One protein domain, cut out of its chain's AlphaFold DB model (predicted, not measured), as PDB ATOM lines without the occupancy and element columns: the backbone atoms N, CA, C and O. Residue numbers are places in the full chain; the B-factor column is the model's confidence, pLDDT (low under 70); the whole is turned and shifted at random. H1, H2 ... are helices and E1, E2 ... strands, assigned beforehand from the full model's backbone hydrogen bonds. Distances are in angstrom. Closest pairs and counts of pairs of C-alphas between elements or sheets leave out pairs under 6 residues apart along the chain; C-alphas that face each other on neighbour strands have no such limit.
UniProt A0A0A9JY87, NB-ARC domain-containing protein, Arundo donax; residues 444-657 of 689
ATOM      1  N   ILE A 444      36.450 -89.048 -93.231       85.69
ATOM      2  CA  ILE A 444      36.261 -90.498 -93.070       85.69
ATOM      3  C   ILE A 444      34.782 -90.795 -92.804       85.69
ATOM      4  O   ILE A 444      34.078 -89.982 -92.203       85.69
ATOM      5  N   CYS A 445      34.294 -91.967 -93.217       82.25
ATOM      6  CA  CYS A 445      32.916 -92.377 -92.903       82.25
ATOM      7  C   CYS A 445      32.751 -92.865 -91.460       82.25
ATOM      8  O   CYS A 445      31.661 -92.799 -90.906       82.25
ATOM      9  N   LYS A 446      33.819 -93.431 -90.896       86.12
ATOM     10  CA  LYS A 446      33.808 -94.152 -89.624       86.12
ATOM     11  C   LYS A 446      35.205 -94.145 -89.015       86.12
ATOM     12  O   LYS A 446      36.190 -94.325 -89.734       86.12
ATOM     13  N   VAL A 447      35.278 -94.021 -87.691       90.25
ATOM     14  CA  VAL A 447      36.494 -94.291 -86.923       90.25
ATOM     15  C   VAL A 447      36.664 -95.811 -86.800       90.25
ATOM     16  O   VAL A 447      35.788 -96.504 -86.279       90.25
ATOM     17  N   PRO A 448      37.774 -96.381 -87.281       88.06
ATOM     18  CA  PRO A 448      37.998 -97.814 -87.205       88.06
ATOM     19  C   PRO A 448      38.430 -98.248 -85.793       88.06
ATOM     20  O   PRO A 448      39.212 -97.575 -85.121       88.06
ATOM     21  N   ASN A 449      37.994 -99.436 -85.368       88.25
ATOM     22  CA  ASN A 449      38.189 -99.942 -83.998       88.25
ATOM     23  C   ASN A 449      39.661 -99.996 -83.553       88.25
ATOM     24  O   ASN A 449      39.969 -99.820 -82.376       88.25
ATOM     25  N   TRP A 450      40.589-100.235 -84.487       85.69
ATOM     26  CA  TRP A 450      42.017-100.303 -84.174       85.69
ATOM     27  C   TRP A 450      42.572 -98.968 -83.662       85.69
ATOM     28  O   TRP A 450      43.561 -98.982 -82.928       85.69
ATOM     29  N   MET A 451      41.949 -97.826 -83.980       87.81
ATOM     30  CA  MET A 451      42.417 -96.518 -83.505       87.81
ATOM     31  C   MET A 451      42.355 -96.400 -81.984       87.81
ATOM     32  O   MET A 451      43.289 -95.863 -81.392       87.81
ATOM     33  N   GLY A 452      41.346 -97.003 -81.346       87.25
ATOM     34  CA  GLY A 452      41.236 -97.068 -79.885       87.25
ATOM     35  C   GLY A 452      42.427 -97.763 -79.211       87.25
ATOM     36  O   GLY A 452      42.728 -97.505 -78.050       87.25
ATOM     37  N   SER A 453      43.162 -98.608 -79.947       85.69
ATOM     38  CA  SER A 453      44.338 -99.333 -79.443       85.69
ATOM     39  C   SER A 453      45.667 -98.576 -79.595       85.69
ATOM     40  O   SER A 453      46.718 -99.081 -79.188       85.69
ATOM     41  N   LEU A 454      45.659 -97.362 -80.160       86.81
ATOM     42  CA  LEU A 454      46.869 -96.574 -80.404       86.81
ATOM     43  C   LEU A 454      47.432 -95.970 -79.107       86.81
ATOM     44  O   LEU A 454      47.267 -94.790 -78.807       86.81
ATOM     45  N   GLY A 455      48.165 -96.786 -78.350       86.00
ATOM     46  CA  GLY A 455      48.654 -96.430 -77.015       86.00
ATOM     47  C   GLY A 455      49.594 -95.220 -76.943       86.00
ATOM     48  O   GLY A 455      49.687 -94.595 -75.890       86.00
ATOM     49  N   ASN A 456      50.273 -94.864 -78.037       88.94
ATOM     50  CA  ASN A 456      51.230 -93.749 -78.089       88.94
ATOM     51  C   ASN A 456      50.669 -92.474 -78.735       88.94
ATOM     52  O   ASN A 456      51.367 -91.454 -78.748       88.94
ATOM     53  N   LEU A 457      49.445 -92.518 -79.276       91.56
ATOM     54  CA  LEU A 457      48.867 -91.398 -80.011       91.56
ATOM     55  C   LEU A 457      48.513 -90.267 -79.047       91.56
ATOM     56  O   LEU A 457      47.783 -90.475 -78.081       91.56
ATOM     57  N   ARG A 458      49.049 -89.074 -79.313       92.75
ATOM     58  CA  ARG A 458      48.862 -87.867 -78.497       92.75
ATOM     59  C   ARG A 458      48.066 -86.786 -79.207       92.75
ATOM     60  O   ARG A 458      47.380 -86.024 -78.534       92.75
ATOM     61  N   VAL A 459      48.199 -86.697 -80.528       93.75
ATOM     62  CA  VAL A 459      47.514 -85.705 -81.363       93.75
ATOM     63  C   VAL A 459      46.740 -86.429 -82.448       93.75
ATOM     64  O   VAL A 459      47.321 -87.239 -83.175       93.75
ATOM     65  N   LEU A 460      45.457 -86.112 -82.553       94.44
ATOM     66  CA  LEU A 460      44.580 -86.618 -83.589       94.44
ATOM     67  C   LEU A 460      43.787 -85.463 -84.199       94.44
ATOM     68  O   LEU A 460      43.072 -84.761 -83.487       94.44
ATOM     69  N   GLU A 461      43.913 -85.282 -85.509       94.12
ATOM     70  CA  GLU A 461      43.060 -84.386 -86.290       94.12
ATOM     71  C   GLU A 461      42.327 -85.215 -87.340       94.12
ATOM     72  O   GLU A 461      42.967 -85.931 -88.114       94.12
ATOM     73  N   LEU A 462      40.998 -85.160 -87.331       93.25
ATOM     74  CA  LEU A 462      40.141 -85.905 -88.244       93.25
ATOM     75  C   LEU A 462      38.991 -85.037 -88.733       93.25
ATOM     76  O   LEU A 462      38.483 -84.178 -88.014       93.25
ATOM     77  N   GLU A 463      38.509 -85.370 -89.920       91.38
ATOM     78  CA  GLU A 463      37.179 -84.999 -90.377       91.38
ATOM     79  C   GLU A 463      36.346 -86.271 -90.483       91.38
ATOM     80  O   GLU A 463      36.755 -87.218 -91.149       91.38
ATOM     81  N   ILE A 464      35.196 -86.325 -89.817       90.50
ATOM     82  CA  ILE A 464      34.258 -87.450 -89.886       90.50
ATOM     83  C   ILE A 464      32.988 -86.929 -90.536       90.50
ATOM     84  O   ILE A 464      32.453 -85.929 -90.076       90.50
ATOM     85  N   ILE A 465      32.483 -87.596 -91.574       86.12
ATOM     86  CA  ILE A 465      31.257 -87.143 -92.249       86.12
ATOM     87  C   ILE A 465      30.116 -87.026 -91.235       86.12
ATOM     88  O   ILE A 465      29.625 -85.929 -91.007       86.12
ATOM     89  N   CYS A 466      29.763 -88.128 -90.580       88.31
ATOM     90  CA  CYS A 466      28.730 -88.173 -89.555       88.31
ATOM     91  C   CYS A 466      29.253 -88.955 -88.348       88.31
ATOM     92  O   CYS A 466      29.697 -90.098 -88.495       88.31
ATOM     93  N   VAL A 467      29.251 -88.331 -87.168       91.81
ATOM     94  CA  VAL A 467      29.769 -88.938 -85.934       91.81
ATOM     95  C   VAL A 467      28.725 -89.884 -85.346       91.81
ATOM     96  O   VAL A 467      27.593 -89.484 -85.067       91.81
ATOM     97  N   ARG A 468      29.115 -91.141 -85.125       91.00
ATOM     98  CA  ARG A 468      28.281 -92.151 -84.462       91.00
ATOM     99  C   ARG A 468      28.687 -92.305 -82.993       91.00
ATOM    100  O   ARG A 468      29.839 -92.012 -82.655       91.00
ATOM    101  N   PRO A 469      27.804 -92.813 -82.116       90.94
ATOM    102  CA  PRO A 469      28.159 -93.094 -80.725       90.94
ATOM    103  C   PRO A 469      29.414 -93.972 -80.595       90.94
ATOM    104  O   PRO A 469      30.301 -93.669 -79.799       90.94
ATOM    105  N   GLU A 470      29.565 -94.985 -81.456       91.69
ATOM    106  CA  GLU A 470      30.740 -95.863 -81.441       91.69
ATOM    107  C   GLU A 470      32.028 -95.119 -81.824       91.69
ATOM    108  O   GLU A 470      33.107 -95.464 -81.345       91.69
ATOM    109  N   ASP A 471      31.947 -94.091 -82.677       93.06
ATOM    110  CA  ASP A 471      33.115 -93.287 -83.048       93.06
ATOM    111  C   ASP A 471      33.633 -92.499 -81.835       93.06
ATOM    112  O   ASP A 471      34.841 -92.461 -81.591       93.06
ATOM    113  N   VAL A 472      32.722 -91.936 -81.031       94.00
ATOM    114  CA  VAL A 472      33.053 -91.249 -79.772       94.00
ATOM    115  C   VAL A 472      33.693 -92.221 -78.777       94.00
ATOM    116  O   VAL A 472      34.710 -91.887 -78.168       94.00
ATOM    117  N   GLU A 473      33.158 -93.438 -78.648       92.94
ATOM    118  CA  GLU A 473      33.718 -94.478 -77.775       92.94
ATOM    119  C   GLU A 473      35.134 -94.898 -78.193       92.94
ATOM    120  O   GLU A 473      36.031 -94.992 -77.349       92.94
ATOM    121  N   ILE A 474      35.367 -95.120 -79.492       93.25
ATOM    122  CA  ILE A 474      36.675 -95.539 -80.015       93.25
ATOM    123  C   ILE A 474      37.717 -94.438 -79.818       93.25
ATOM    124  O   ILE A 474      38.822 -94.719 -79.347       93.25
ATOM    125  N   LEU A 475      37.382 -93.190 -80.164       94.38
ATOM    126  CA  LEU A 475      38.260 -92.036 -79.941       94.38
ATOM    127  C   LEU A 475      38.556 -91.859 -78.452       94.38
ATOM    128  O   LEU A 475      39.690 -91.573 -78.061       94.38
ATOM    129  N   GLY A 476      37.540 -92.089 -77.629       93.25
ATOM    130  CA  GLY A 476      37.634 -92.007 -76.192       93.25
ATOM    131  C   GLY A 476      38.516 -93.069 -75.541       93.25
ATOM    132  O   GLY A 476      39.196 -92.818 -74.540       93.25
ATOM    133  N   ALA A 477      38.564 -94.263 -76.127       92.62
ATOM    134  CA  ALA A 477      39.381 -95.368 -75.643       92.62
ATOM    135  C   ALA A 477      40.897 -95.125 -75.784       92.62
ATOM    136  O   ALA A 477      41.681 -95.825 -75.137       92.62
ATOM    137  N   ILE A 478      41.326 -94.134 -76.578       92.12
ATOM    138  CA  ILE A 478      42.745 -93.851 -76.833       92.12
ATOM    139  C   ILE A 478      43.416 -93.323 -75.548       92.12
ATOM    140  O   ILE A 478      43.149 -92.200 -75.111       92.12
ATOM    141  N   PRO A 479      44.343 -94.078 -74.927       89.44
ATOM    142  CA  PRO A 479      44.766 -93.809 -73.551       89.44
ATOM    143  C   PRO A 479      45.667 -92.574 -73.407       89.44
ATOM    144  O   PRO A 479      45.644 -91.907 -72.371       89.44
ATOM    145  N   SER A 480      46.460 -92.266 -74.435       91.81
ATOM    146  CA  SER A 480      47.455 -91.184 -74.418       91.81
ATOM    147  C   SER A 480      47.020 -89.940 -75.192       91.81
ATOM    148  O   SER A 480      47.839 -89.035 -75.369       91.81
ATOM    149  N   LEU A 481      45.767 -89.883 -75.660       94.06
ATOM    150  CA  LEU A 481      45.277 -88.775 -76.476       94.06
ATOM    151  C   LEU A 481      45.205 -87.500 -75.633       94.06
ATOM    152  O   LEU A 481      44.501 -87.458 -74.628       94.06
ATOM    153  N   LEU A 482      45.957 -86.476 -76.039       94.19
ATOM    154  CA  LEU A 482      46.027 -85.178 -75.363       94.19
ATOM    155  C   LEU A 482      45.291 -84.093 -76.155       94.19
ATOM    156  O   LEU A 482      44.699 -83.200 -75.554       94.19
ATOM    157  N   PHE A 483      45.324 -84.187 -77.488       94.75
ATOM    158  CA  PHE A 483      44.765 -83.207 -78.414       94.75
ATOM    159  C   PHE A 483      43.891 -83.902 -79.447       94.75
ATOM    160  O   PHE A 483      44.377 -84.761 -80.188       94.75
ATOM    161  N   LEU A 484      42.626 -83.496 -79.507       95.44
ATOM    162  CA  LEU A 484      41.672 -83.940 -80.511       95.44
ATOM    163  C   LEU A 484      41.108 -82.725 -81.241       95.44
ATOM    164  O   LEU A 484      40.534 -81.832 -80.618       95.44
ATOM    165  N   LYS A 485      41.256 -82.707 -82.563       95.00
ATOM    166  CA  LYS A 485      40.527 -81.803 -83.450       95.00
ATOM    167  C   LYS A 485      39.634 -82.638 -84.350       95.00
ATOM    168  O   LYS A 485      40.117 -83.526 -85.047       95.00
ATOM    169  N   LEU A 486      38.344 -82.353 -84.318       95.06
ATOM    170  CA  LEU A 486      37.336 -83.079 -85.059       95.06
ATOM    171  C   LEU A 486      36.484 -82.092 -85.855       95.06
ATOM    172  O   LEU A 486      35.865 -81.208 -85.273       95.06
ATOM    173  N   GLY A 487      36.470 -82.236 -87.177       93.94
ATOM    174  CA  GLY A 487      35.478 -81.606 -88.047       93.94
ATOM    175  C   GLY A 487      34.391 -82.611 -88.417       93.94
ATOM    176  O   GLY A 487      34.701 -83.774 -88.672       93.94
ATOM    177  N   THR A 488      33.130 -82.199 -88.462       92.25
ATOM    178  CA  THR A 488      32.038 -83.078 -88.880       92.25
ATOM    179  C   THR A 488      30.862 -82.335 -89.488       92.25
ATOM    180  O   THR A 488      30.647 -81.167 -89.186       92.25
ATOM    181  N   VAL A 489      30.107 -83.001 -90.366       88.31
ATOM    182  CA  VAL A 489      28.850 -82.463 -90.903       88.31
ATOM    183  C   VAL A 489      27.774 -82.484 -89.810       88.31
ATOM    184  O   VAL A 489      27.009 -81.534 -89.706       88.31
ATOM    185  N   GLY A 490      27.765 -83.511 -88.951       88.44
ATOM    186  CA  GLY A 490      26.804 -83.648 -87.858       88.44
ATOM    187  C   GLY A 490      26.900 -84.983 -87.116       88.44
ATOM    188  O   GLY A 490      27.812 -85.784 -87.342       88.44
ATOM    189  N   GLY A 491      25.960 -85.216 -86.202       88.25
ATOM    190  CA  GLY A 491      25.827 -86.470 -85.455       88.25
ATOM    191  C   GLY A 491      24.732 -87.388 -86.000       88.25
ATOM    192  O   GLY A 491      23.777 -86.930 -86.620       88.25
ATOM    193  N   THR A 492      24.829 -88.688 -85.722       83.88
ATOM    194  CA  THR A 492      23.746 -89.636 -86.052       83.88
ATOM    195  C   THR A 492      22.485 -89.274 -85.266       83.88
ATOM    196  O   THR A 492      22.578 -88.948 -84.081       83.88
ATOM    197  N   ASN A 493      21.311 -89.303 -85.908       82.38
ATOM    198  CA  ASN A 493      20.046 -88.806 -85.337       82.38
ATOM    199  C   ASN A 493      20.129 -87.349 -84.842       82.38
ATOM    200  O   ASN A 493      19.464 -86.975 -83.873       82.38
ATOM    201  N   GLY A 494      21.011 -86.552 -85.454       84.88
ATOM    202  CA  GLY A 494      21.259 -85.165 -85.086       84.88
ATOM    203  C   GLY A 494      21.825 -85.007 -83.679       84.88
ATOM    204  O   GLY A 494      21.540 -84.000 -83.034       84.88
ATOM    205  N   ARG A 495      22.577 -85.989 -83.157       89.38
ATOM    206  CA  ARG A 495      23.137 -85.946 -81.795       89.38
ATOM    207  C   ARG A 495      24.596 -86.377 -81.730       89.38
ATOM    208  O   ARG A 495      24.995 -87.373 -82.327       89.38
ATOM    209  N   ILE A 496      25.379 -85.660 -80.929       93.00
ATOM    210  CA  ILE A 496      26.733 -86.033 -80.513       93.00
ATOM    211  C   ILE A 496      26.768 -85.972 -78.989       93.00
ATOM    212  O   ILE A 496      26.811 -84.890 -78.407       93.00
ATOM    213  N   ILE A 497      26.749 -87.138 -78.344       91.81
ATOM    214  CA  ILE A 497      26.747 -87.248 -76.882       91.81
ATOM    215  C   ILE A 497      28.074 -87.842 -76.423       91.81
ATOM    216  O   ILE A 497      28.517 -88.883 -76.918       91.81
ATOM    217  N   VAL A 498      28.716 -87.183 -75.462       92.62
ATOM    218  CA  VAL A 498      29.926 -87.679 -74.809       92.62
ATOM    219  C   VAL A 498      29.575 -88.133 -73.399       92.62
ATOM    220  O   VAL A 498      29.497 -87.324 -72.475       92.62
ATOM    221  N   HIS A 499      29.394 -89.443 -73.230       87.31
ATOM    222  CA  HIS A 499      29.061 -90.027 -71.933       87.31
ATOM    223  C   HIS A 499      30.228 -89.955 -70.941       87.31
ATOM    224  O   HIS A 499      31.398 -90.035 -71.320       87.31
ATOM    225  N   GLY A 500      29.927 -89.906 -69.641       79.56
ATOM    226  CA  GLY A 500      30.950 -89.967 -68.587       79.56
ATOM    227  C   GLY A 500      31.716 -91.296 -68.522       79.56
ATOM    228  O   GLY A 500      32.849 -91.349 -68.043       79.56
ATOM    229  N   SER A 501      31.124 -92.381 -69.034       69.62
ATOM    230  CA  SER A 501      31.793 -93.676 -69.224       69.62
ATOM    231  C   SER A 501      32.736 -93.695 -70.424       69.62
ATOM    232  O   SER A 501      33.624 -94.552 -70.483       69.62
ATOM    233  N   ASN A 502      32.549 -92.775 -71.375       65.06
ATOM    234  CA  ASN A 502      33.338 -92.730 -72.591       65.06
ATOM    235  C   ASN A 502      34.719 -92.207 -72.217       65.06
ATOM    236  O   ASN A 502      34.877 -91.147 -71.606       65.06
ATOM    237  N   GLY A 503      35.737 -93.019 -72.505       73.56
ATOM    238  CA  GLY A 503      37.114 -92.650 -72.225       73.56
ATOM    239  C   GLY A 503      37.422 -91.290 -72.848       73.56
ATOM    240  O   GLY A 503      36.833 -90.928 -73.835       73.56
ATOM    241  N   PHE A 504      38.269 -90.499 -72.215       91.69
ATOM    242  CA  PHE A 504      39.027 -89.360 -72.761       91.69
ATOM    243  C   PHE A 504      39.959 -88.940 -71.614       91.69
ATOM    244  O   PHE A 504      40.062 -87.782 -71.218       91.69
ATOM    245  N   ARG A 505      40.579 -89.940 -70.970       90.31
ATOM    246  CA  ARG A 505      41.165 -89.824 -69.616       90.31
ATOM    247  C   ARG A 505      42.388 -88.912 -69.546       90.31
ATOM    248  O   ARG A 505      42.826 -88.543 -68.455       90.31
ATOM    249  N   SER A 506      42.956 -88.613 -70.705       92.88
ATOM    250  CA  SER A 506      44.165 -87.816 -70.867       92.88
ATOM    251  C   SER A 506      43.925 -86.562 -71.709       92.88
ATOM    252  O   SER A 506      44.846 -85.756 -71.822       92.88
ATOM    253  N   LEU A 507      42.725 -86.388 -72.278       94.81
ATOM    254  CA  LEU A 507      42.452 -85.311 -73.222       94.81
ATOM    255  C   LEU A 507      42.517 -83.964 -72.499       94.81
ATOM    256  O   LEU A 507      41.825 -83.766 -71.506       94.81
ATOM    257  N   LYS A 508      43.358 -83.062 -73.008       93.94
ATOM    258  CA  LYS A 508      43.555 -81.701 -72.490       93.94
ATOM    259  C   LYS A 508      42.968 -80.640 -73.409       93.94
ATOM    260  O   LYS A 508      42.600 -79.569 -72.940       93.94
ATOM    261  N   TYR A 509      42.873 -80.936 -74.702       94.31
ATOM    262  CA  TYR A 509      42.359 -80.017 -75.707       94.31
ATOM    263  C   TYR A 509      41.382 -80.723 -76.643       94.31
ATOM    264  O   TYR A 509      41.735 -81.737 -77.257       94.31
ATOM    265  N   LEU A 510      40.202 -80.132 -76.799       95.44
ATOM    266  CA  LEU A 510      39.199 -80.528 -77.778       95.44
ATOM    267  C   LEU A 510      38.887 -79.341 -78.686       95.44
ATOM    268  O   LEU A 510      38.525 -78.276 -78.199       95.44
ATOM    269  N   SER A 511      38.971 -79.538 -79.998       95.25
ATOM    270  CA  SER A 511      38.390 -78.635 -80.989       95.25
ATOM    271  C   SER A 511      37.349 -79.401 -81.785       95.25
ATOM    272  O   SER A 511      37.708 -80.341 -82.486       95.25
ATOM    273  N   LEU A 512      36.088 -78.994 -81.701       95.50
ATOM    274  CA  LEU A 512      34.989 -79.596 -82.449       95.50
ATOM    275  C   LEU A 512      34.390 -78.555 -83.394       95.50
ATOM    276  O   LEU A 512      33.920 -77.516 -82.937       95.50
ATOM    277  N   LYS A 513      34.427 -78.845 -84.695       94.75
ATOM    278  CA  LYS A 513      33.772 -78.055 -85.736       94.75
ATOM    279  C   LYS A 513      32.605 -78.840 -86.325       94.75
ATOM    280  O   LYS A 513      32.821 -79.930 -86.848       94.75
ATOM    281  N   ILE A 514      31.403 -78.283 -86.253       93.25
ATOM    282  CA  ILE A 514      30.180 -78.824 -86.845       93.25
ATOM    283  C   ILE A 514      29.806 -77.917 -88.020       93.25
ATOM    284  O   ILE A 514      29.501 -76.744 -87.829       93.25
ATOM    285  N   TYR A 515      29.891 -78.446 -89.240       89.81
ATOM    286  CA  TYR A 515      29.775 -77.660 -90.472       89.81
ATOM    287  C   TYR A 515      28.338 -77.267 -90.833       89.81
ATOM    288  O   TYR A 515      28.164 -76.384 -91.661       89.81
ATOM    289  N   PHE A 516      27.321 -77.912 -90.258       89.06
ATOM    290  CA  PHE A 516      25.917 -77.691 -90.609       89.06
ATOM    291  C   PHE A 516      25.028 -77.617 -89.366       89.06
ATOM    292  O   PHE A 516      25.422 -78.017 -88.269       89.06
ATOM    293  N   CYS A 517      23.814 -77.100 -89.541       89.25
ATOM    294  CA  CYS A 517      22.813 -77.037 -88.480       89.25
ATOM    295  C   CYS A 517      22.195 -78.420 -88.211       89.25
ATOM    296  O   CYS A 517      22.293 -79.335 -89.032       89.25
ATOM    297  N   GLY A 518      21.512 -78.558 -87.076       87.00
ATOM    298  CA  GLY A 518      20.692 -79.729 -86.749       87.00
ATOM    299  C   GLY A 518      21.389 -80.775 -85.878       87.00
ATOM    300  O   GLY A 518      20.920 -81.904 -85.786       87.00
ATOM    301  N   THR A 519      22.504 -80.431 -85.225       90.12
ATOM    302  CA  THR A 519      23.203 -81.351 -84.313       90.12
ATOM    303  C   THR A 519      23.155 -80.853 -82.872       90.12
ATOM    304  O   THR A 519      23.736 -79.824 -82.541       90.12
ATOM    305  N   ALA A 520      22.531 -81.637 -81.997       91.12
ATOM    306  CA  ALA A 520      22.586 -81.460 -80.555       91.12
ATOM    307  C   ALA A 520      23.879 -82.062 -79.999       91.12
ATOM    308  O   ALA A 520      24.110 -83.270 -80.083       91.12
ATOM    309  N   LEU A 521      24.722 -81.210 -79.425       93.56
ATOM    310  CA  LEU A 521      25.946 -81.599 -78.729       93.56
ATOM    311  C   LEU A 521      25.691 -81.661 -77.218       93.56
ATOM    312  O   LEU A 521      25.105 -80.737 -76.662       93.56
ATOM    313  N   GLU A 522      26.164 -82.704 -76.540       93.44
ATOM    314  CA  GLU A 522      26.035 -82.820 -75.083       93.44
ATOM    315  C   GLU A 522      27.251 -83.503 -74.436       93.44
ATOM    316  O   GLU A 522      27.658 -84.600 -74.823       93.44
ATOM    317  N   PHE A 523      27.825 -82.849 -73.423       94.25
ATOM    318  CA  PHE A 523      28.867 -83.380 -72.547       94.25
ATOM    319  C   PHE A 523      28.249 -83.803 -71.214       94.25
ATOM    320  O   PHE A 523      27.871 -82.961 -70.401       94.25
ATOM    321  N   GLU A 524      28.161 -85.105 -70.956       93.25
ATOM    322  CA  GLU A 524      27.575 -85.601 -69.711       93.25
ATOM    323  C   GLU A 524      28.546 -85.492 -68.523       93.25
ATOM    324  O   GLU A 524      29.770 -85.376 -68.670       93.25
ATOM    325  N   ALA A 525      27.997 -85.592 -67.310       90.50
ATOM    326  CA  ALA A 525      28.767 -85.621 -66.073       90.50
ATOM    327  C   ALA A 525      29.854 -86.712 -66.085       90.50
ATOM    328  O   ALA A 525      29.589 -87.886 -66.336       90.50
ATOM    329  N   GLY A 526      31.092 -86.320 -65.766       88.19
ATOM    330  CA  GLY A 526      32.252 -87.217 -65.734       88.19
ATOM    331  C   GLY A 526      32.985 -87.369 -67.070       88.19
ATOM    332  O   GLY A 526      34.031 -88.020 -67.104       88.19
ATOM    333  N   SER A 527      32.488 -86.756 -68.150       91.38
ATOM    334  CA  SER A 527      33.193 -86.723 -69.432       91.38
ATOM    335  C   SER A 527      34.492 -85.905 -69.340       91.38
ATOM    336  O   SER A 527      34.603 -84.948 -68.577       91.38
ATOM    337  N   MET A 528      35.508 -86.325 -70.104       92.94
ATOM    338  CA  MET A 528      36.783 -85.610 -70.310       92.94
ATOM    339  C   MET A 528      37.413 -84.995 -69.033       92.94
ATOM    340  O   MET A 528      37.634 -83.786 -68.959       92.94
ATOM    341  N   PRO A 529      37.790 -85.806 -68.026       92.00
ATOM    342  CA  PRO A 529      38.126 -85.340 -66.672       92.00
ATOM    343  C   PRO A 529      39.422 -84.515 -66.541       92.00
ATOM    344  O   PRO A 529      39.805 -84.167 -65.429       92.00
ATOM    345  N   LYS A 530      40.154 -84.277 -67.635       93.56
ATOM    346  CA  LYS A 530      41.391 -83.473 -67.670       93.56
ATOM    347  C   LYS A 530      41.369 -82.398 -68.757       93.56
ATOM    348  O   LYS A 530      42.425 -81.875 -69.108       93.56
ATOM    349  N   LEU A 531      40.197 -82.108 -69.323       94.19
ATOM    350  CA  LEU A 531      40.062 -81.132 -70.393       94.19
ATOM    351  C   LEU A 531      40.359 -79.727 -69.862       94.19
ATOM    352  O   LEU A 531      39.670 -79.233 -68.976       94.19
ATOM    353  N   GLU A 532      41.386 -79.089 -70.408       93.19
ATOM    354  CA  GLU A 532      41.861 -77.765 -69.990       93.19
ATOM    355  C   GLU A 532      41.372 -76.677 -70.955       93.19
ATOM    356  O   GLU A 532      41.164 -75.535 -70.538       93.19
ATOM    357  N   HIS A 533      41.174 -77.021 -72.231       93.19
ATOM    358  CA  HIS A 533      40.761 -76.095 -73.279       93.19
ATOM    359  C   HIS A 533      39.767 -76.759 -74.240       93.19
ATOM    360  O   HIS A 533      40.052 -77.813 -74.813       93.19
ATOM    361  N   ILE A 534      38.619 -76.116 -74.440       94.81
ATOM    362  CA  ILE A 534      37.638 -76.492 -75.459       94.81
ATOM    363  C   ILE A 534      37.457 -75.371 -76.487       94.81
ATOM    364  O   ILE A 534      37.342 -74.201 -76.124       94.81
ATOM    365  N   LYS A 535      37.434 -75.748 -77.766       95.38
ATOM    366  CA  LYS A 535      37.093 -74.889 -78.896       95.38
ATOM    367  C   LYS A 535      35.894 -75.467 -79.641       95.38
ATOM    368  O   LYS A 535      35.973 -76.593 -80.134       95.38
ATOM    369  N   LEU A 536      34.817 -74.702 -79.742       95.94
ATOM    370  CA  LEU A 536      33.601 -75.078 -80.460       95.94
ATOM    371  C   LEU A 536      33.404 -74.145 -81.656       95.94
ATOM    372  O   LEU A 536      33.576 -72.940 -81.517       95.94
ATOM    373  N   ASP A 537      33.075 -74.702 -82.815       94.94
ATOM    374  CA  ASP A 537      32.769 -73.978 -84.056       94.94
ATOM    375  C   ASP A 537      31.505 -74.605 -84.657       94.94
ATOM    376  O   ASP A 537      31.519 -75.790 -84.993       94.94
ATOM    377  N   PHE A 538      30.392 -73.875 -84.681       93.38
ATOM    378  CA  PHE A 538      29.093 -74.403 -85.108       93.38
ATOM    379  C   PHE A 538      28.170 -73.307 -85.647       93.38
ATOM    380  O   PHE A 538      28.399 -72.114 -85.435       93.38
ATOM    381  N   ARG A 539      27.102 -73.732 -86.333       91.38
ATOM    382  CA  ARG A 539      26.128 -72.846 -86.978       91.38
ATOM    383  C   ARG A 539      24.853 -72.680 -86.165       91.38
ATOM    384  O   ARG A 539      24.311 -73.665 -85.664       91.38
ATOM    385  N   VAL A 540      24.359 -71.447 -86.069       89.12
ATOM    386  CA  VAL A 540      23.100 -71.103 -85.395       89.12
ATOM    387  C   VAL A 540      22.384 -69.981 -86.143       89.12
ATOM    388  O   VAL A 540      22.689 -68.806 -85.959       89.12
ATOM    389  N   HIS A 541      21.366 -70.341 -86.927       87.62
ATOM    390  CA  HIS A 541      20.473 -69.373 -87.581       87.62
ATOM    391  C   HIS A 541      19.175 -69.191 -86.776       87.62
ATOM    392  O   HIS A 541      18.743 -68.070 -86.510       87.62
ATOM    393  N   LYS A 542      18.597 -70.306 -86.315       86.81
ATOM    394  CA  LYS A 542      17.394 -70.398 -85.472       86.81
ATOM    395  C   LYS A 542      17.686 -71.285 -84.255       86.81
ATOM    396  O   LYS A 542      18.650 -72.049 -84.261       86.81
ATOM    397  N   MET A 543      16.861 -71.215 -83.206       83.88
ATOM    398  CA  MET A 543      17.039 -72.067 -82.010       83.88
ATOM    399  C   MET A 543      16.977 -73.566 -82.336       83.88
ATOM    400  O   MET A 543      17.676 -74.378 -81.731       83.88
ATOM    401  N   GLU A 544      16.188 -73.927 -83.343       84.44
ATOM    402  CA  GLU A 544      16.042 -75.291 -83.855       84.44
ATOM    403  C   GLU A 544      17.347 -75.861 -84.428       84.44
ATOM    404  O   GLU A 544      17.544 -77.076 -84.399       84.44
ATOM    405  N   CYS A 545      18.290 -75.012 -84.862       84.81
ATOM    406  CA  CYS A 545      19.587 -75.449 -85.384       84.81
ATOM    407  C   CYS A 545      20.409 -76.235 -84.349       84.81
ATOM    408  O   CYS A 545      21.277 -77.018 -84.731       84.81
ATOM    409  N   LEU A 546      20.131 -76.056 -83.054       83.12
ATOM    410  CA  LEU A 546      20.774 -76.800 -81.970       83.12
ATOM    411  C   LEU A 546      20.104 -78.148 -81.668       83.12
ATOM    412  O   LEU A 546      20.564 -78.867 -80.782       83.12
ATOM    413  N   ASN A 547      19.015 -78.490 -82.364       84.94
ATOM    414  CA  ASN A 547      18.259 -79.732 -82.186       84.94
ATOM    415  C   ASN A 547      17.899 -80.022 -80.709       84.94
ATOM    416  O   ASN A 547      18.013 -81.143 -80.212       84.94
ATOM    417  N   GLY A 548      17.512 -78.972 -79.974       79.56
ATOM    418  CA  GLY A 548      17.149 -79.040 -78.554       79.56
ATOM    419  C   GLY A 548      18.313 -78.917 -77.562       79.56
ATOM    420  O   GLY A 548      18.068 -78.893 -76.356       79.56
ATOM    421  N   ALA A 549      19.564 -78.799 -78.023       80.56
ATOM    422  CA  ALA A 549      20.679 -78.455 -77.143       80.56
ATOM    423  C   ALA A 549      20.583 -76.992 -76.676       80.56
ATOM    424  O   ALA A 549      20.183 -76.110 -77.430       80.56
ATOM    425  N   SER A 550      20.964 -76.731 -75.424       72.69
ATOM    426  CA  SER A 550      20.916 -75.386 -74.828       72.69
ATOM    427  C   SER A 550      22.296 -74.877 -74.403       72.69
ATOM    428  O   SER A 550      22.735 -73.831 -74.865       72.69
ATOM    429  N   ASN A 551      23.009 -75.620 -73.553       77.44
ATOM    430  CA  ASN A 551      24.329 -75.236 -73.024       77.44
ATOM    431  C   ASN A 551      25.426 -76.294 -73.244       77.44
ATOM    432  O   ASN A 551      26.512 -76.212 -72.664       77.44
ATOM    433  N   PHE A 552      25.119 -77.314 -74.046       87.62
ATOM    434  CA  PHE A 552      25.988 -78.440 -74.386       87.62
ATOM    435  C   PHE A 552      26.529 -79.257 -73.202       87.62
ATOM    436  O   PHE A 552      27.412 -80.082 -73.403       87.62
ATOM    437  N   GLY A 553      26.056 -79.058 -71.967       88.94
ATOM    438  CA  GLY A 553      26.615 -79.744 -70.796       88.94
ATOM    439  C   GLY A 553      27.984 -79.215 -70.339       88.94
ATOM    440  O   GLY A 553      28.680 -79.886 -69.578       88.94
ATOM    441  N   ILE A 554      28.392 -78.012 -70.762       91.94
ATOM    442  CA  ILE A 554      29.720 -77.445 -70.446       91.94
ATOM    443  C   ILE A 554      29.970 -77.331 -68.932       91.94
ATOM    444  O   ILE A 554      31.104 -77.509 -68.485       91.94
ATOM    445  N   GLN A 555      28.922 -77.136 -68.127       90.50
ATOM    446  CA  GLN A 555      28.987 -77.111 -66.661       90.50
ATOM    447  C   GLN A 555      29.585 -78.389 -66.039       90.50
ATOM    448  O   GLN A 555      30.015 -78.385 -64.887       90.50
ATOM    449  N   HIS A 556      29.623 -79.499 -66.781       91.25
ATOM    450  CA  HIS A 556      30.182 -80.767 -66.316       91.25
ATOM    451  C   HIS A 556      31.711 -80.869 -66.487       91.25
ATOM    452  O   HIS A 556      32.340 -81.751 -65.897       91.25
ATOM    453  N   LEU A 557      32.334 -79.947 -67.227       92.56
ATOM    454  CA  LEU A 557      33.757 -79.966 -67.582       92.56
ATOM    455  C   LEU A 557      34.614 -79.188 -66.565       92.56
ATOM    456  O   LEU A 557      35.213 -78.155 -66.859       92.56
ATOM    457  N   SER A 558      34.681 -79.710 -65.340       88.38
ATOM    458  CA  SER A 558      35.263 -79.024 -64.169       88.38
ATOM    459  C   SER A 558      36.732 -78.585 -64.273       88.38
ATOM    460  O   SER A 558      37.136 -77.709 -63.514       88.38
ATOM    461  N   THR A 559      37.543 -79.152 -65.175       91.88
ATOM    462  CA  THR A 559      38.971 -78.804 -65.312       91.88
ATOM    463  C   THR A 559      39.249 -77.699 -66.330       91.88
ATOM    464  O   THR A 559      40.410 -77.323 -66.499       91.88
ATOM    465  N   LEU A 560      38.223 -77.170 -67.006       92.69
ATOM    466  CA  LEU A 560      38.412 -76.142 -68.026       92.69
ATOM    467  C   LEU A 560      39.097 -74.904 -67.448       92.69
ATOM    468  O   LEU A 560      38.763 -74.424 -66.369       92.69
ATOM    469  N   SER A 561      40.049 -74.385 -68.215       89.81
ATOM    470  CA  SER A 561      40.749 -73.120 -67.976       89.81
ATOM    471  C   SER A 561      40.498 -72.115 -69.101       89.81
ATOM    472  O   SER A 561      40.607 -70.908 -68.891       89.81
ATOM    473  N   LYS A 562      40.131 -72.606 -70.293       91.50
ATOM    474  CA  LYS A 562      39.894 -71.790 -71.479       91.50
ATOM    475  C   LYS A 562      38.768 -72.349 -72.353       91.50
ATOM    476  O   LYS A 562      38.728 -73.548 -72.628       91.50
ATOM    477  N   VAL A 563      37.893 -71.466 -72.826       94.25
ATOM    478  CA  VAL A 563      36.765 -71.767 -73.714       94.25
ATOM    479  C   VAL A 563      36.804 -70.806 -74.906       94.25
ATOM    480  O   VAL A 563      36.785 -69.590 -74.727       94.25
ATOM    481  N   GLU A 564      36.873 -71.337 -76.123       95.00
ATOM    482  CA  GLU A 564      36.726 -70.574 -77.369       95.00
ATOM    483  C   GLU A 564      35.458 -71.034 -78.091       95.00
ATOM    484  O   GLU A 564      35.286 -72.226 -78.347       95.00
ATOM    485  N   VAL A 565      34.577 -70.102 -78.438       95.56
ATOM    486  CA  VAL A 565      33.333 -70.405 -79.150       95.56
ATOM    487  C   VAL A 565      33.259 -69.556 -80.403       95.56
ATOM    488  O   VAL A 565      33.332 -68.333 -80.329       95.56
ATOM    489  N   LYS A 566      33.104 -70.213 -81.548       95.06
ATOM    490  CA  LYS A 566      32.825 -69.586 -82.828       95.06
ATOM    491  C   LYS A 566      31.408 -69.946 -83.266       95.06
ATOM    492  O   LYS A 566      31.096 -71.130 -83.376       95.06
ATOM    493  N   ILE A 567      30.570 -68.937 -83.487       93.00
ATOM    494  CA  ILE A 567      29.181 -69.113 -83.927       93.00
ATOM    495  C   ILE A 567      29.033 -68.485 -85.313       93.00
ATOM    496  O   ILE A 567      29.284 -67.295 -85.485       93.00
ATOM    497  N   GLU A 568      28.655 -69.281 -86.307       90.31
ATOM    498  CA  GLU A 568      28.328 -68.795 -87.654       90.31
ATOM    499  C   GLU A 568      26.790 -68.703 -87.770       90.31
ATOM    500  O   GLU A 568      26.089 -69.652 -87.416       90.31
ATOM    501  N   GLY A 569      26.240 -67.558 -88.181       88.25
ATOM    502  CA  GLY A 569      24.788 -67.383 -88.292       88.25
ATOM    503  C   GLY A 569      24.350 -65.974 -88.683       88.25
ATOM    504  O   GLY A 569      25.177 -65.136 -89.044       88.25
ATOM    505  N   ASN A 570      23.047 -65.700 -88.559       83.12
ATOM    506  CA  ASN A 570      22.414 -64.424 -88.930       83.12
ATOM    507  C   ASN A 570      22.783 -63.299 -87.942       83.12
ATOM    508  O   ASN A 570      21.979 -62.896 -87.103       83.12
ATOM    509  N   CYS A 571      24.025 -62.827 -87.991       81.75
ATOM    510  CA  CYS A 571      24.562 -61.797 -87.106       81.75
ATOM    511  C   CYS A 571      25.677 -61.003 -87.798       81.75
ATOM    512  O   CYS A 571      26.251 -61.448 -88.791       81.75
ATOM    513  N   ALA A 572      26.004 -59.821 -87.275       82.75
ATOM    514  CA  ALA A 572      27.148 -59.059 -87.765       82.75
ATOM    515  C   ALA A 572      28.464 -59.714 -87.319       82.75
ATOM    516  O   ALA A 572      28.587 -60.164 -86.185       82.75
ATOM    517  N   TYR A 573      29.466 -59.731 -88.201       87.19
ATOM    518  CA  TYR A 573      30.791 -60.267 -87.884       87.19
ATOM    519  C   TYR A 573      31.457 -59.518 -86.717       87.19
ATOM    520  O   TYR A 573      31.633 -58.299 -86.780       87.19
ATOM    521  N   ASP A 574      31.901 -60.260 -85.700       86.38
ATOM    522  CA  ASP A 574      32.665 -59.734 -84.567       86.38
ATOM    523  C   ASP A 574      33.647 -60.786 -84.016       86.38
ATOM    524  O   ASP A 574      33.282 -61.885 -83.600       86.38
ATOM    525  N   THR A 575      34.933 -60.430 -83.984       85.12
ATOM    526  CA  THR A 575      36.027 -61.307 -83.518       85.12
ATOM    527  C   THR A 575      36.227 -61.332 -82.005       85.12
ATOM    528  O   THR A 575      37.068 -62.096 -81.506       85.12
ATOM    529  N   ASN A 576      35.522 -60.467 -81.280       88.62
ATOM    530  CA  ASN A 576      35.587 -60.356 -79.832       88.62
ATOM    531  C   ASN A 576      34.211 -59.994 -79.258       88.62
ATOM    532  O   ASN A 576      34.075 -59.032 -78.499       88.62
ATOM    533  N   TYR A 577      33.217 -60.789 -79.647       87.88
ATOM    534  CA  TYR A 577      31.823 -60.589 -79.290       87.88
ATOM    535  C   TYR A 577      31.596 -60.698 -77.778       87.88
ATOM    536  O   TYR A 577      32.062 -61.642 -77.133       87.88
ATOM    537  N   ASP A 578      30.850 -59.742 -77.222       87.44
ATOM    538  CA  ASP A 578      30.433 -59.734 -75.821       87.44
ATOM    539  C   ASP A 578      28.915 -59.988 -75.713       87.44
ATOM    540  O   ASP A 578      28.115 -59.070 -75.932       87.44
ATOM    541  N   PRO A 579      28.491 -61.209 -75.327       86.50
ATOM    542  CA  PRO A 579      27.072 -61.547 -75.212       86.50
ATOM    543  C   PRO A 579      26.346 -60.804 -74.077       86.50
ATOM    544  O   PRO A 579      25.110 -60.815 -74.010       86.50
ATOM    545  N   VAL A 580      27.081 -60.193 -73.144       85.44
ATOM    546  CA  VAL A 580      26.511 -59.419 -72.036       85.44
ATOM    547  C   VAL A 580      26.205 -57.992 -72.487       85.44
ATOM    548  O   VAL A 580      25.137 -57.481 -72.142       85.44
ATOM    549  N   ALA A 581      27.101 -57.385 -73.268       84.00
ATOM    550  CA  ALA A 581      26.977 -56.010 -73.754       84.00
ATOM    551  C   ALA A 581      26.040 -55.857 -74.962       84.00
ATOM    552  O   ALA A 581      25.435 -54.795 -75.123       84.00
ATOM    553  N   ASP A 582      25.904 -56.892 -75.793       80.56
ATOM    554  CA  ASP A 582      24.913 -56.899 -76.868       80.56
ATOM    555  C   ASP A 582      23.505 -56.766 -76.272       80.56
ATOM    556  O   ASP A 582      23.215 -57.406 -75.257       80.56
ATOM    557  N   MET A 583      22.648 -55.931 -76.866       78.06
ATOM    558  CA  MET A 583      21.271 -55.658 -76.436       78.06
ATOM    559  C   MET A 583      20.212 -56.339 -77.319       78.06
ATOM    560  O   MET A 583      19.080 -56.472 -76.851       78.06
ATOM    561  N   ASP A 584      20.589 -56.838 -78.499       76.94
ATOM    562  CA  ASP A 584      19.718 -57.484 -79.496       76.94
ATOM    563  C   ASP A 584      19.193 -58.850 -79.034       76.94
ATOM    564  O   ASP A 584      19.931 -59.594 -78.413       76.94
ATOM    565  N   ASP A 585      17.947 -59.245 -79.267       70.75
ATOM    566  CA  ASP A 585      17.417 -60.541 -78.797       70.75
ATOM    567  C   ASP A 585      17.647 -61.718 -79.767       70.75
ATOM    568  O   ASP A 585      17.067 -62.792 -79.593       70.75
ATOM    569  N   GLY A 586      18.571 -61.564 -80.720       83.94
ATOM    570  CA  GLY A 586      18.908 -62.575 -81.715       83.94
ATOM    571  C   GLY A 586      19.352 -63.938 -81.158       83.94
ATOM    572  O   GLY A 586      19.917 -64.075 -80.063       83.94
ATOM    573  N   THR A 587      19.137 -64.981 -81.968       87.25
ATOM    574  CA  THR A 587      19.427 -66.385 -81.632       87.25
ATOM    575  C   THR A 587      20.870 -66.587 -81.158       87.25
ATOM    576  O   THR A 587      21.108 -67.241 -80.139       87.25
ATOM    577  N   VAL A 588      21.834 -65.989 -81.868       87.69
ATOM    578  CA  VAL A 588      23.273 -66.096 -81.574       87.69
ATOM    579  C   VAL A 588      23.588 -65.608 -80.159       87.69
ATOM    580  O   VAL A 588      24.269 -66.312 -79.408       87.69
ATOM    581  N   ARG A 589      23.030 -64.463 -79.742       88.12
ATOM    582  CA  ARG A 589      23.211 -63.929 -78.384       88.12
ATOM    583  C   ARG A 589      22.626 -64.859 -77.337       88.12
ATOM    584  O   ARG A 589      23.267 -65.116 -76.321       88.12
ATOM    585  N   CYS A 590      21.411 -65.357 -77.556       88.31
ATOM    586  CA  CYS A 590      20.744 -66.237 -76.601       88.31
ATOM    587  C   CYS A 590      21.564 -67.514 -76.340       88.31
ATOM    588  O   CYS A 590      21.758 -67.897 -75.183       88.31
ATOM    589  N   VAL A 591      22.125 -68.117 -77.392       90.25
ATOM    590  CA  VAL A 591      23.021 -69.280 -77.274       90.25
ATOM    591  C   VAL A 591      24.336 -68.904 -76.590       90.25
ATOM    592  O   VAL A 591      24.757 -69.576 -75.648       90.25
ATOM    593  N   ALA A 592      24.964 -67.797 -76.995       91.50
ATOM    594  CA  ALA A 592      26.199 -67.321 -76.376       91.50
ATOM    595  C   ALA A 592      26.021 -67.044 -74.870       91.50
ATOM    596  O   ALA A 592      26.881 -67.410 -74.067       91.50
ATOM    597  N   ARG A 593      24.875 -66.489 -74.456       90.69
ATOM    598  CA  ARG A 593      24.516 -66.283 -73.043       90.69
ATOM    599  C   ARG A 593      24.328 -67.584 -72.280       90.69
ATOM    600  O   ARG A 593      24.811 -67.680 -71.154       90.69
ATOM    601  N   ALA A 594      23.660 -68.574 -72.868       91.38
ATOM    602  CA  ALA A 594      23.477 -69.879 -72.235       91.38
ATOM    603  C   ALA A 594      24.824 -70.578 -71.987       91.38
ATOM    604  O   ALA A 594      25.051 -71.128 -70.907       91.38
ATOM    605  N   ILE A 595      25.743 -70.495 -72.954       92.88
ATOM    606  CA  ILE A 595      27.110 -71.004 -72.811       92.88
ATOM    607  C   ILE A 595      27.867 -70.218 -71.738       92.88
ATOM    608  O   ILE A 595      28.467 -70.830 -70.857       92.88
ATOM    609  N   ASN A 596      27.817 -68.883 -71.774       92.88
ATOM    610  CA  ASN A 596      28.497 -68.041 -70.789       92.88
ATOM    611  C   ASN A 596      28.024 -68.352 -69.359       92.88
ATOM    612  O   ASN A 596      28.845 -68.593 -68.480       92.88
ATOM    613  N   ALA A 597      26.710 -68.459 -69.150       91.81
ATOM    614  CA  ALA A 597      26.132 -68.826 -67.861       91.81
ATOM    615  C   ALA A 597      26.591 -70.215 -67.389       91.81
ATOM    616  O   ALA A 597      26.905 -70.389 -66.217       91.81
ATOM    617  N   ALA A 598      26.677 -71.208 -68.284       92.44
ATOM    618  CA  ALA A 598      27.202 -72.528 -67.929       92.44
ATOM    619  C   ALA A 598      28.685 -72.468 -67.531       92.44
ATOM    620  O   ALA A 598      29.097 -73.121 -66.571       92.44
ATOM    621  N   VAL A 599      29.478 -71.654 -68.226       92.69
ATOM    622  CA  VAL A 599      30.904 -71.468 -67.948       92.69
ATOM    623  C   VAL A 599      31.142 -70.764 -66.607       92.69
ATOM    624  O   VAL A 599      32.038 -71.169 -65.869       92.69
ATOM    625  N   GLU A 600      30.303 -69.796 -66.234       91.19
ATOM    626  CA  GLU A 600      30.350 -69.115 -64.928       91.19
ATOM    627  C   GLU A 600      30.099 -70.054 -63.736       91.19
ATOM    628  O   GLU A 600      30.521 -69.761 -62.618       91.19
ATOM    629  N   THR A 601      29.454 -71.206 -63.950       90.94
ATOM    630  CA  THR A 601      29.262 -72.208 -62.885       90.94
ATOM    631  C   THR A 601      30.505 -73.057 -62.597       90.94
ATOM    632  O   THR A 601      30.526 -73.798 -61.611       90.94
ATOM    633  N   LEU A 602      31.543 -72.980 -63.440       90.25
ATOM    634  CA  LEU A 602      32.733 -73.820 -63.320       90.25
ATOM    635  C   LEU A 602      33.676 -73.326 -62.207       90.25
ATOM    636  O   LEU A 602      33.959 -72.133 -62.109       90.25
ATOM    637  N   PRO A 603      34.268 -74.237 -61.413       82.69
ATOM    638  CA  PRO A 603      35.061 -73.870 -60.236       82.69
ATOM    639  C   PRO A 603      36.377 -73.143 -60.564       82.69
ATOM    640  O   PRO A 603      36.922 -72.449 -59.708       82.69
ATOM    641  N   ASN A 604      36.898 -73.306 -61.782       82.06
ATOM    642  CA  ASN A 604      38.199 -72.772 -62.192       82.06
ATOM    643  C   ASN A 604      38.136 -71.365 -62.803       82.06
ATOM    644  O   ASN A 604      39.184 -70.849 -63.183       82.06
ATOM    645  N   ASN A 605      36.947 -70.756 -62.911       84.12
ATOM    646  CA  ASN A 605      36.737 -69.460 -63.573       84.12
ATOM    647  C   ASN A 605      37.465 -69.365 -64.933       84.12
ATOM    648  O   ASN A 605      38.336 -68.507 -65.112       84.12
ATOM    649  N   PRO A 606      37.183 -70.284 -65.874       89.62
ATOM    650  CA  PRO A 606      37.885 -70.325 -67.150       89.62
ATOM    651  C   PRO A 606      37.689 -69.034 -67.950       89.62
ATOM    652  O   PRO A 606      36.622 -68.423 -67.941       89.62
ATOM    653  N   THR A 607      38.710 -68.652 -68.716       90.69
ATOM    654  CA  THR A 607      38.580 -67.543 -69.666       90.69
ATOM    655  C   THR A 607      37.718 -67.978 -70.844       90.69
ATOM    656  O   THR A 607      38.024 -69.001 -71.464       90.69
ATOM    657  N   ILE A 608      36.702 -67.194 -71.195       92.88
ATOM    658  CA  ILE A 608      35.841 -67.435 -72.355       92.88
ATOM    659  C   ILE A 608      36.048 -66.359 -73.421       92.88
ATOM    660  O   ILE A 608      36.257 -65.189 -73.100       92.88
ATOM    661  N   ARG A 609      36.012 -66.759 -74.694       93.31
ATOM    662  CA  ARG A 609      36.031 -65.851 -75.843       93.31
ATOM    663  C   ARG A 609      35.016 -66.298 -76.888       93.31
ATOM    664  O   ARG A 609      35.013 -67.471 -77.260       93.31
ATOM    665  N   PHE A 610      34.244 -65.342 -77.398       92.81
ATOM    666  CA  PHE A 610      33.339 -65.534 -78.525       92.81
ATOM    667  C   PHE A 610      33.868 -64.860 -79.798       92.81
ATOM    668  O   PHE A 610      34.426 -63.762 -79.761       92.81
ATOM    669  N   GLU A 611      33.674 -65.540 -80.921       93.00
ATOM    670  CA  GLU A 611      33.807 -65.026 -82.282       93.00
ATOM    671  C   GLU A 611      32.496 -65.336 -83.010       93.00
ATOM    672  O   GLU A 611      32.015 -66.467 -82.960       93.00
ATOM    673  N   ILE A 612      31.906 -64.348 -83.671       91.56
ATOM    674  CA  ILE A 612      30.693 -64.531 -84.465       91.56
ATOM    675  C   ILE A 612      30.964 -64.171 -85.923       91.56
ATOM    676  O   ILE A 612      31.685 -63.217 -86.222       91.56
ATOM    677  N   MET A 613      30.418 -64.967 -86.837       89.00
ATOM    678  CA  MET A 613      30.543 -64.774 -88.279       89.00
ATOM    679  C   MET A 613      29.165 -64.661 -88.902       89.00
ATOM    680  O   MET A 613      28.293 -65.475 -88.604       89.00
ATOM    681  N   GLN A 614      29.020 -63.715 -89.827       87.69
ATOM    682  CA  GLN A 614      27.830 -63.645 -90.656       87.69
ATOM    683  C   GLN A 614      27.785 -64.834 -91.620       87.69
ATOM    684  O   GLN A 614      28.725 -65.051 -92.390       87.69
ATOM    685  N   GLU A 615      26.678 -65.565 -91.587       82.62
ATOM    686  CA  GLU A 615      26.301 -66.561 -92.580       82.62
ATOM    687  C   GLU A 615      24.777 -66.545 -92.726       82.62
ATOM    688  O   GLU A 615      24.066 -66.772 -91.752       82.62
ATOM    689  N   ASP A 616      24.290 -66.239 -93.930       74.69
ATOM    690  CA  ASP A 616      22.866 -65.959 -94.168       74.69
ATOM    691  C   ASP A 616      22.056 -67.230 -94.536       74.69
ATOM    692  O   ASP A 616      20.862 -67.152 -94.819       74.69
ATOM    693  N   GLY A 617      22.692 -68.413 -94.567       77.50
ATOM    694  CA  GLY A 617      22.117 -69.655 -95.102       77.50
ATOM    695  C   GLY A 617      21.931 -70.766 -94.066       77.50
ATOM    696  O   GLY A 617      22.901 -71.367 -93.602       77.50
ATOM    697  N   CYS A 618      20.677 -71.119 -93.770       82.38
ATOM    698  CA  CYS A 618      20.352 -72.199 -92.839       82.38
ATOM    699  C   CYS A 618      20.271 -73.567 -93.529       82.38
ATOM    700  O   CYS A 618      19.202 -74.036 -93.900       82.38
ATOM    701  N   GLU A 619      21.408 -74.251 -93.636       80.38
ATOM    702  CA  GLU A 619      21.450 -75.628 -94.131       80.38
ATOM    703  C   GLU A 619      21.569 -76.655 -92.993       80.38
ATOM    704  O   GLU A 619      22.522 -76.642 -92.201       80.38
ATOM    705  N   HIS A 620      20.594 -77.566 -92.919       80.81
ATOM    706  CA  HIS A 620      20.605 -78.714 -92.009       80.81
ATOM    707  C   HIS A 620      21.401 -79.879 -92.604       80.81
ATOM    708  O   HIS A 620      21.299 -80.179 -93.797       80.81
ATOM    709  N   PHE A 621      22.170 -80.568 -91.756       80.19
ATOM    710  CA  PHE A 621      23.124 -81.584 -92.208       80.19
ATOM    711  C   PHE A 621      22.470 -82.739 -92.987       80.19
ATOM    712  O   PHE A 621      23.087 -83.265 -93.911       80.19
ATOM    713  N   GLU A 622      21.237 -83.123 -92.644       78.06
ATOM    714  CA  GLU A 622      20.487 -84.199 -93.308       78.06
ATOM    715  C   GLU A 622      20.222 -83.866 -94.785       78.06
ATOM    716  O   GLU A 622      20.557 -84.661 -95.670       78.06
ATOM    717  N   CYS A 623      19.730 -82.653 -95.059       77.19
ATOM    718  CA  CYS A 623      19.470 -82.153 -96.409       77.19
ATOM    719  C   CYS A 623      20.761 -82.028 -97.223       77.19
ATOM    720  O   CYS A 623      20.854 -82.568 -98.330       77.19
ATOM    721  N   SER A 624      21.787 -81.370 -96.671       74.62
ATOM    722  CA  SER A 624      23.048 -81.143 -97.389       74.62
ATOM    723  C   SER A 624      23.768 -82.457 -97.695       74.62
ATOM    724  O   SER A 624      24.331 -82.620 -98.778       74.62
ATOM    725  N   LEU A 625      23.724 -83.437 -96.787       75.94
ATOM    726  CA  LEU A 625      24.345 -84.741 -97.011       75.94
ATOM    727  C   LEU A 625      23.607 -85.554 -98.081       75.94
ATOM    728  O   LEU A 625      24.245 -86.254 -98.874       75.94
ATOM    729  N   TRP A 626      22.279 -85.439 -98.141       75.94
ATOM    730  CA  TRP A 626      21.476 -86.083 -99.173       75.94
ATOM    731  C   TRP A 626      21.718 -85.463-100.556       75.94
ATOM    732  O   TRP A 626      22.032 -86.188-101.505       75.94
ATOM    733  N   GLN A 627      21.706 -84.130-100.661       75.81
ATOM    734  CA  GLN A 627      22.071 -83.408-101.889       75.81
ATOM    735  C   GLN A 627      23.503 -83.740-102.335       75.81
ATOM    736  O   GLN A 627      23.753 -84.025-103.510       75.81
ATOM    737  N   TYR A 628      24.447 -83.793-101.392       72.94
ATOM    738  CA  TYR A 628      25.826 -84.192-101.661       72.94
ATOM    739  C   TYR A 628      25.917 -85.633-102.181       72.94
ATOM    740  O   TYR A 628      26.694 -85.916-103.097       72.94
ATOM    741  N   ASN A 629      25.113 -86.554-101.645       76.00
ATOM    742  CA  ASN A 629      25.049 -87.925-102.142       76.00
ATOM    743  C   ASN A 629      24.510 -87.995-103.576       76.00
ATOM    744  O   ASN A 629      25.097 -88.692-104.407       76.00
ATOM    745  N   GLN A 630      23.445 -87.253-103.887       75.69
ATOM    746  CA  GLN A 630      22.904 -87.179-105.245       75.69
ATOM    747  C   GLN A 630      23.927 -86.621-106.236       75.69
ATOM    748  O   GLN A 630      24.186 -87.238-107.271       75.69
ATOM    749  N   TYR A 631      24.578 -85.507-105.885       69.56
ATOM    750  CA  TYR A 631      25.623 -84.893-106.704       69.56
ATOM    751  C   TYR A 631      26.790 -85.854-106.982       69.56
ATOM    752  O   TYR A 631      27.372 -85.855-108.067       69.56
ATOM    753  N   ASN A 632      27.114 -86.721-106.017       64.81
ATOM    754  CA  ASN A 632      28.159 -87.732-106.148       64.81
ATOM    755  C   ASN A 632      27.640 -89.094-106.644       64.81
ATOM    756  O   ASN A 632      28.304 -90.108-106.439       64.81
ATOM    757  N   GLY A 633      26.484 -89.149-107.313       67.88
ATOM    758  CA  GLY A 633      25.997 -90.361-107.978       67.88
ATOM    759  C   GLY A 633      25.613 -91.499-107.025       67.88
ATOM    760  O   GLY A 633      25.749 -92.667-107.383       67.88
ATOM    761  N   GLY A 634      25.174 -91.180-105.805       71.38
ATOM    762  CA  GLY A 634      24.660 -92.162-104.847       71.38
ATOM    763  C   GLY A 634      25.732 -92.934-104.066       71.38
ATOM    764  O   GLY A 634      25.423 -93.965-103.465       71.38
ATOM    765  N   VAL A 635      26.985 -92.469-104.051       67.12
ATOM    766  CA  VAL A 635      28.123 -93.147-103.388       67.12
ATOM    767  C   VAL A 635      27.902 -93.395-101.887       67.12
ATOM    768  O   VAL A 635      28.393 -94.384-101.344       67.12
ATOM    769  N   PHE A 636      27.151 -92.529-101.212       71.38
ATOM    770  CA  PHE A 636      26.855 -92.597 -99.781       71.38
ATOM    771  C   PHE A 636      25.514 -93.261 -99.466       71.38
ATOM    772  O   PHE A 636      25.143 -93.303 -98.303       71.38
ATOM    773  N   THR A 637      24.792 -93.808-100.446       76.50
ATOM    774  CA  THR A 637      23.423 -94.329-100.237       76.50
ATOM    775  C   THR A 637      23.340 -95.375 -99.122       76.50
ATOM    776  O   THR A 637      22.429 -95.335 -98.300       76.50
ATOM    777  N   GLU A 638      24.313 -96.284 -99.041       71.12
ATOM    778  CA  GLU A 638      24.359 -97.271 -97.954       71.12
ATOM    779  C   GLU A 638      24.692 -96.628 -96.599       71.12
ATOM    780  O   GLU A 638      24.150 -97.015 -95.569       71.12
ATOM    781  N   TRP A 639      25.534 -95.593 -96.593       70.50
ATOM    782  CA  TRP A 639      25.874 -94.853 -95.379       70.50
ATOM    783  C   TRP A 639      24.716 -93.991 -94.880       70.50
ATOM    784  O   TRP A 639      24.480 -93.975 -93.680       70.50
ATOM    785  N   LEU A 640      23.946 -93.359 -95.770       77.19
ATOM    786  CA  LEU A 640      22.726 -92.631 -95.408       77.19
ATOM    787  C   LEU A 640      21.725 -93.545 -94.692       77.19
ATOM    788  O   LEU A 640      21.177 -93.158 -93.664       77.19
ATOM    789  N   ARG A 641      21.567 -94.792 -95.161       76.12
ATOM    790  CA  ARG A 641      20.750 -95.803 -94.468       76.12
ATOM    791  C   ARG A 641      21.294 -96.140 -93.082       76.12
ATOM    792  O   ARG A 641      20.522 -96.197 -92.132       76.12
ATOM    793  N   ILE A 642      22.607 -96.356 -92.958       72.56
ATOM    794  CA  ILE A 642      23.263 -96.639 -91.667       72.56
ATOM    795  C   ILE A 642      23.107 -95.459 -90.700       72.56
ATOM    796  O   ILE A 642      22.891 -95.670 -89.510       72.56
ATOM    797  N   TRP A 643      23.198 -94.230 -91.205       74.44
ATOM    798  CA  TRP A 643      23.030 -92.996 -90.437       74.44
ATOM    799  C   TRP A 643      21.567 -92.624 -90.182       74.44
ATOM    800  O   TRP A 643      21.326 -91.623 -89.519       74.44
ATOM    801  N   GLN A 644      20.617 -93.438 -90.659       72.06
ATOM    802  CA  GLN A 644      19.173 -93.248 -90.489       72.06
ATOM    803  C   GLN A 644      18.642 -91.932 -91.083       72.06
ATOM    804  O   GLN A 644      17.635 -91.414 -90.619       72.06
ATOM    805  N   ILE A 645      19.284 -91.428 -92.141       69.44
ATOM    806  CA  ILE A 645      18.871 -90.215 -92.862       69.44
ATOM    807  C   ILE A 645      17.963 -90.643 -94.024       69.44
ATOM    808  O   ILE A 645      18.430 -91.270 -94.982       69.44
ATOM    809  N   GLY A 646      16.659 -90.369 -93.909       61.44
ATOM    810  CA  GLY A 646      15.627 -90.774 -94.876       61.44
ATOM    811  C   GLY A 646      15.207 -89.666 -95.853       61.44
ATOM    812  O   GLY A 646      15.381 -88.490 -95.560       61.44
ATOM    813  N   GLU A 647      14.607 -90.041 -96.994       53.84
ATOM    814  CA  GLU A 647      14.047 -89.092 -97.988       53.84
ATOM    815  C   GLU A 647      12.886 -88.242 -97.425       53.84
ATOM    816  O   GLU A 647      12.671 -87.125 -97.871       53.84
ATOM    817  N   GLU A 648      12.156 -88.728 -96.414       46.09
ATOM    818  CA  GLU A 648      11.011 -88.007 -95.823       46.09
ATOM    819  C   GLU A 648      11.425 -86.931 -94.795       46.09
ATOM    820  O   GLU A 648      10.676 -85.988 -94.556       46.09
ATOM    821  N   GLN A 649      12.625 -87.021 -94.200       50.03
ATOM    822  CA  GLN A 649      13.120 -86.005 -93.250       50.03
ATOM    823  C   GLN A 649      13.512 -84.690 -93.945       50.03
ATOM    824  O   GLN A 649      13.586 -83.649 -93.295       50.03
ATOM    825  N   THR A 650      13.708 -84.715 -95.268       42.88
ATOM    826  CA  THR A 650      14.036 -83.526 -96.066       42.88
ATOM    827  C   THR A 650      12.816 -82.689 -96.461       42.88
ATOM    828  O   THR A 650      12.967 -81.485 -96.636       42.88
ATOM    829  N   GLU A 651      11.611 -83.275 -96.544       35.22
ATOM    830  CA  GLU A 651      10.386 -82.537 -96.916       35.22
ATOM    831  C   GLU A 651       9.879 -81.636 -95.776       35.22
ATOM    832  O   GLU A 651       9.430 -80.520 -96.022       35.22
ATOM    833  N   GLN A 652      10.037 -82.052 -94.513       38.72
ATOM    834  CA  GLN A 652       9.622 -81.240 -93.355       38.72
ATOM    835  C   GLN A 652      10.486 -79.987 -93.132       38.72
ATOM    836  O   GLN A 652      10.021 -79.043 -92.498       38.72
ATOM    837  N   ALA A 653      11.720 -79.961 -93.649       38.47
ATOM    838  CA  ALA A 653      12.606 -78.800 -93.557       38.47
ATOM    839  C   ALA A 653      12.341 -77.764 -94.663       38.47
ATOM    840  O   ALA A 653      12.520 -76.574 -94.426       38.47
ATOM    841  N   THR A 654      11.888 -78.195 -95.845       35.41
ATOM    842  CA  THR A 654      11.518 -77.302 -96.957       35.41
ATOM    843  C   THR A 654      10.079 -76.795 -96.866       35.41
ATOM    844  O   THR A 654       9.833 -75.640 -97.195       35.41
ATOM    845  N   ASP A 655       9.133 -77.601 -96.368       35.28
ATOM    846  CA  ASP A 655       7.715 -77.203 -96.279       35.28
ATOM    847  C   ASP A 655       7.426 -76.199 -95.150       35.28
ATOM    848  O   ASP A 655       6.371 -75.560 -95.142       35.28
ATOM    849  N   GLY A 656       8.339 -76.059 -94.182       36.97
ATOM    850  CA  GLY A 656       8.238 -75.064 -93.112       36.97
ATOM    851  C   GLY A 656       8.563 -73.637 -93.566       36.97
ATOM    852  O   GLY A 656       8.049 -72.693 -92.973       36.97
ATOM    853  N   GLU A 657       9.376 -73.475 -94.617       39.59
ATOM    854  CA  GLU A 657       9.734 -72.159 -95.172       39.59
ATOM    855  C   GLU A 657       8.662 -71.640 -96.139       39.59
ATOM    856  O   GLU A 657       8.278 -70.480 -96.044       39.59
TER     857      GLU A 657
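This is residues 444 to 657 of the 689 residues of the protein "NB-ARC domain-containing protein" of Arundo donax (UniProt A0A0A9JY87). You are looking at a short solenoid: the chain winds in stacked turns, with the six parallel strands E1, E2, E4, E6, E7 and E9 side by side as one twisted wall, and the return runs, with H2, the small sheet of E3 and E5, and H4, as a looser second row along it. Beyond the strands' last residues lies a loose foot of three short helices, H5, H6 and H7, of which H5 meets E2. The printed part has 214 residues with seven named helices and nine named strands, in the order H1 E1 H2 E2 E3 E4 E5 E6 H3 E7 E8 H4 E9 H5 H6 H7; the wall, with E8 added, is a mixed sheet ordered E1 E2 E4 E6 E7 E9 E8. The class is mixed, helices and strands; the whole is compact, with a radius of gyration of the C-alphas of 17.3 A, and flat, spanning 49 by 49 by 24 A.

Begin at H1, residues 449 to 453, which touches H2, residues 469 to 476; their closest C-alphas, Gly 452 and Ile 474, are 4.8 A apart. Between them runs E1, residues 459 to 467, an edge strand parallel to E2, residues 483 to 491, at 7 degrees; N 460 and O 483, 2.9 A apart, are within hydrogen-bond range. E1, H2 and E2 form a strand-helix-strand unit, two parallel neighbour strands with a helix between, and its crossover is right-handed. Next find E3, residues 495 to 498, and E5, residues 520 to 523, a separate parallel pair with N 496 and O 520 at 2.8 A. E4, residues 509 to 514, is parallel to E2, with N 484 and O 509 at 3.0 A. E6, residues 533 to 539, is parallel to E4, with N 512 and O 535 at 2.9 A. E6, H3, residues 543 to 546, and E7, residues 562 to 569, form another right-handed unit; across E6 and E7, N 536 and O 564 are 2.9 A apart. E9, residues 607 to 614, is parallel to E7, with N 565 and O 609 at 2.9 A, and antiparallel to the edge strand E8, residues 574 to 577, with N 574 and O 612 at 3.0 A. H4, residues 587 to 600, is on the sheet, making two layers, helix on one face; its height over the sheet is 9.8 A, over E7 and E9, and it runs along the strands, at 6 degrees to E7 on the local plane. H5, residues 621 to 631, is on the sheet over E1 and E2; its closest C-alpha pair with E2 is Phe 621 and Val 489, 5.9 A. H6, residues 637 to 642, is close to H5 but not clearly touching, Asn 629 and Thr 637 having the closest C-alphas, 6.9 A. H7, residues 651 to 657, is apart from H6. Every O i to N i+4 pair is within hydrogen-bond range in H2, H4, H5 and H6; H1 has 0 of 1 and H7 1 of 3, against 2 of 2 and 2 of 4 O i to N i+3 pairs, and H3 is too short for an i+4 pair.

Find C-alpha 449 at (38.189, -99.942, -83.998), where H1 begins. E1 measures 18.6 A from first to last C-alpha, E2 20.5 A, E6 20.3 A, E7 23.0 A, E9 23.9 A and H4 20.1 A. E9 ends at C-alpha 614, (27.830, -63.645, -90.656), and H7 at C-alpha 657, (9.734, -72.159, -95.172).

The two C-alphas farthest apart, Pro 603 and Gly 633, are 51.3 A apart. The printed part has no cut; the one long link is H3 to E7, residues 547 to 561. The mean pLDDT of the printed part is 84.6; 19 residues are under 70, among them residues 645 to 657.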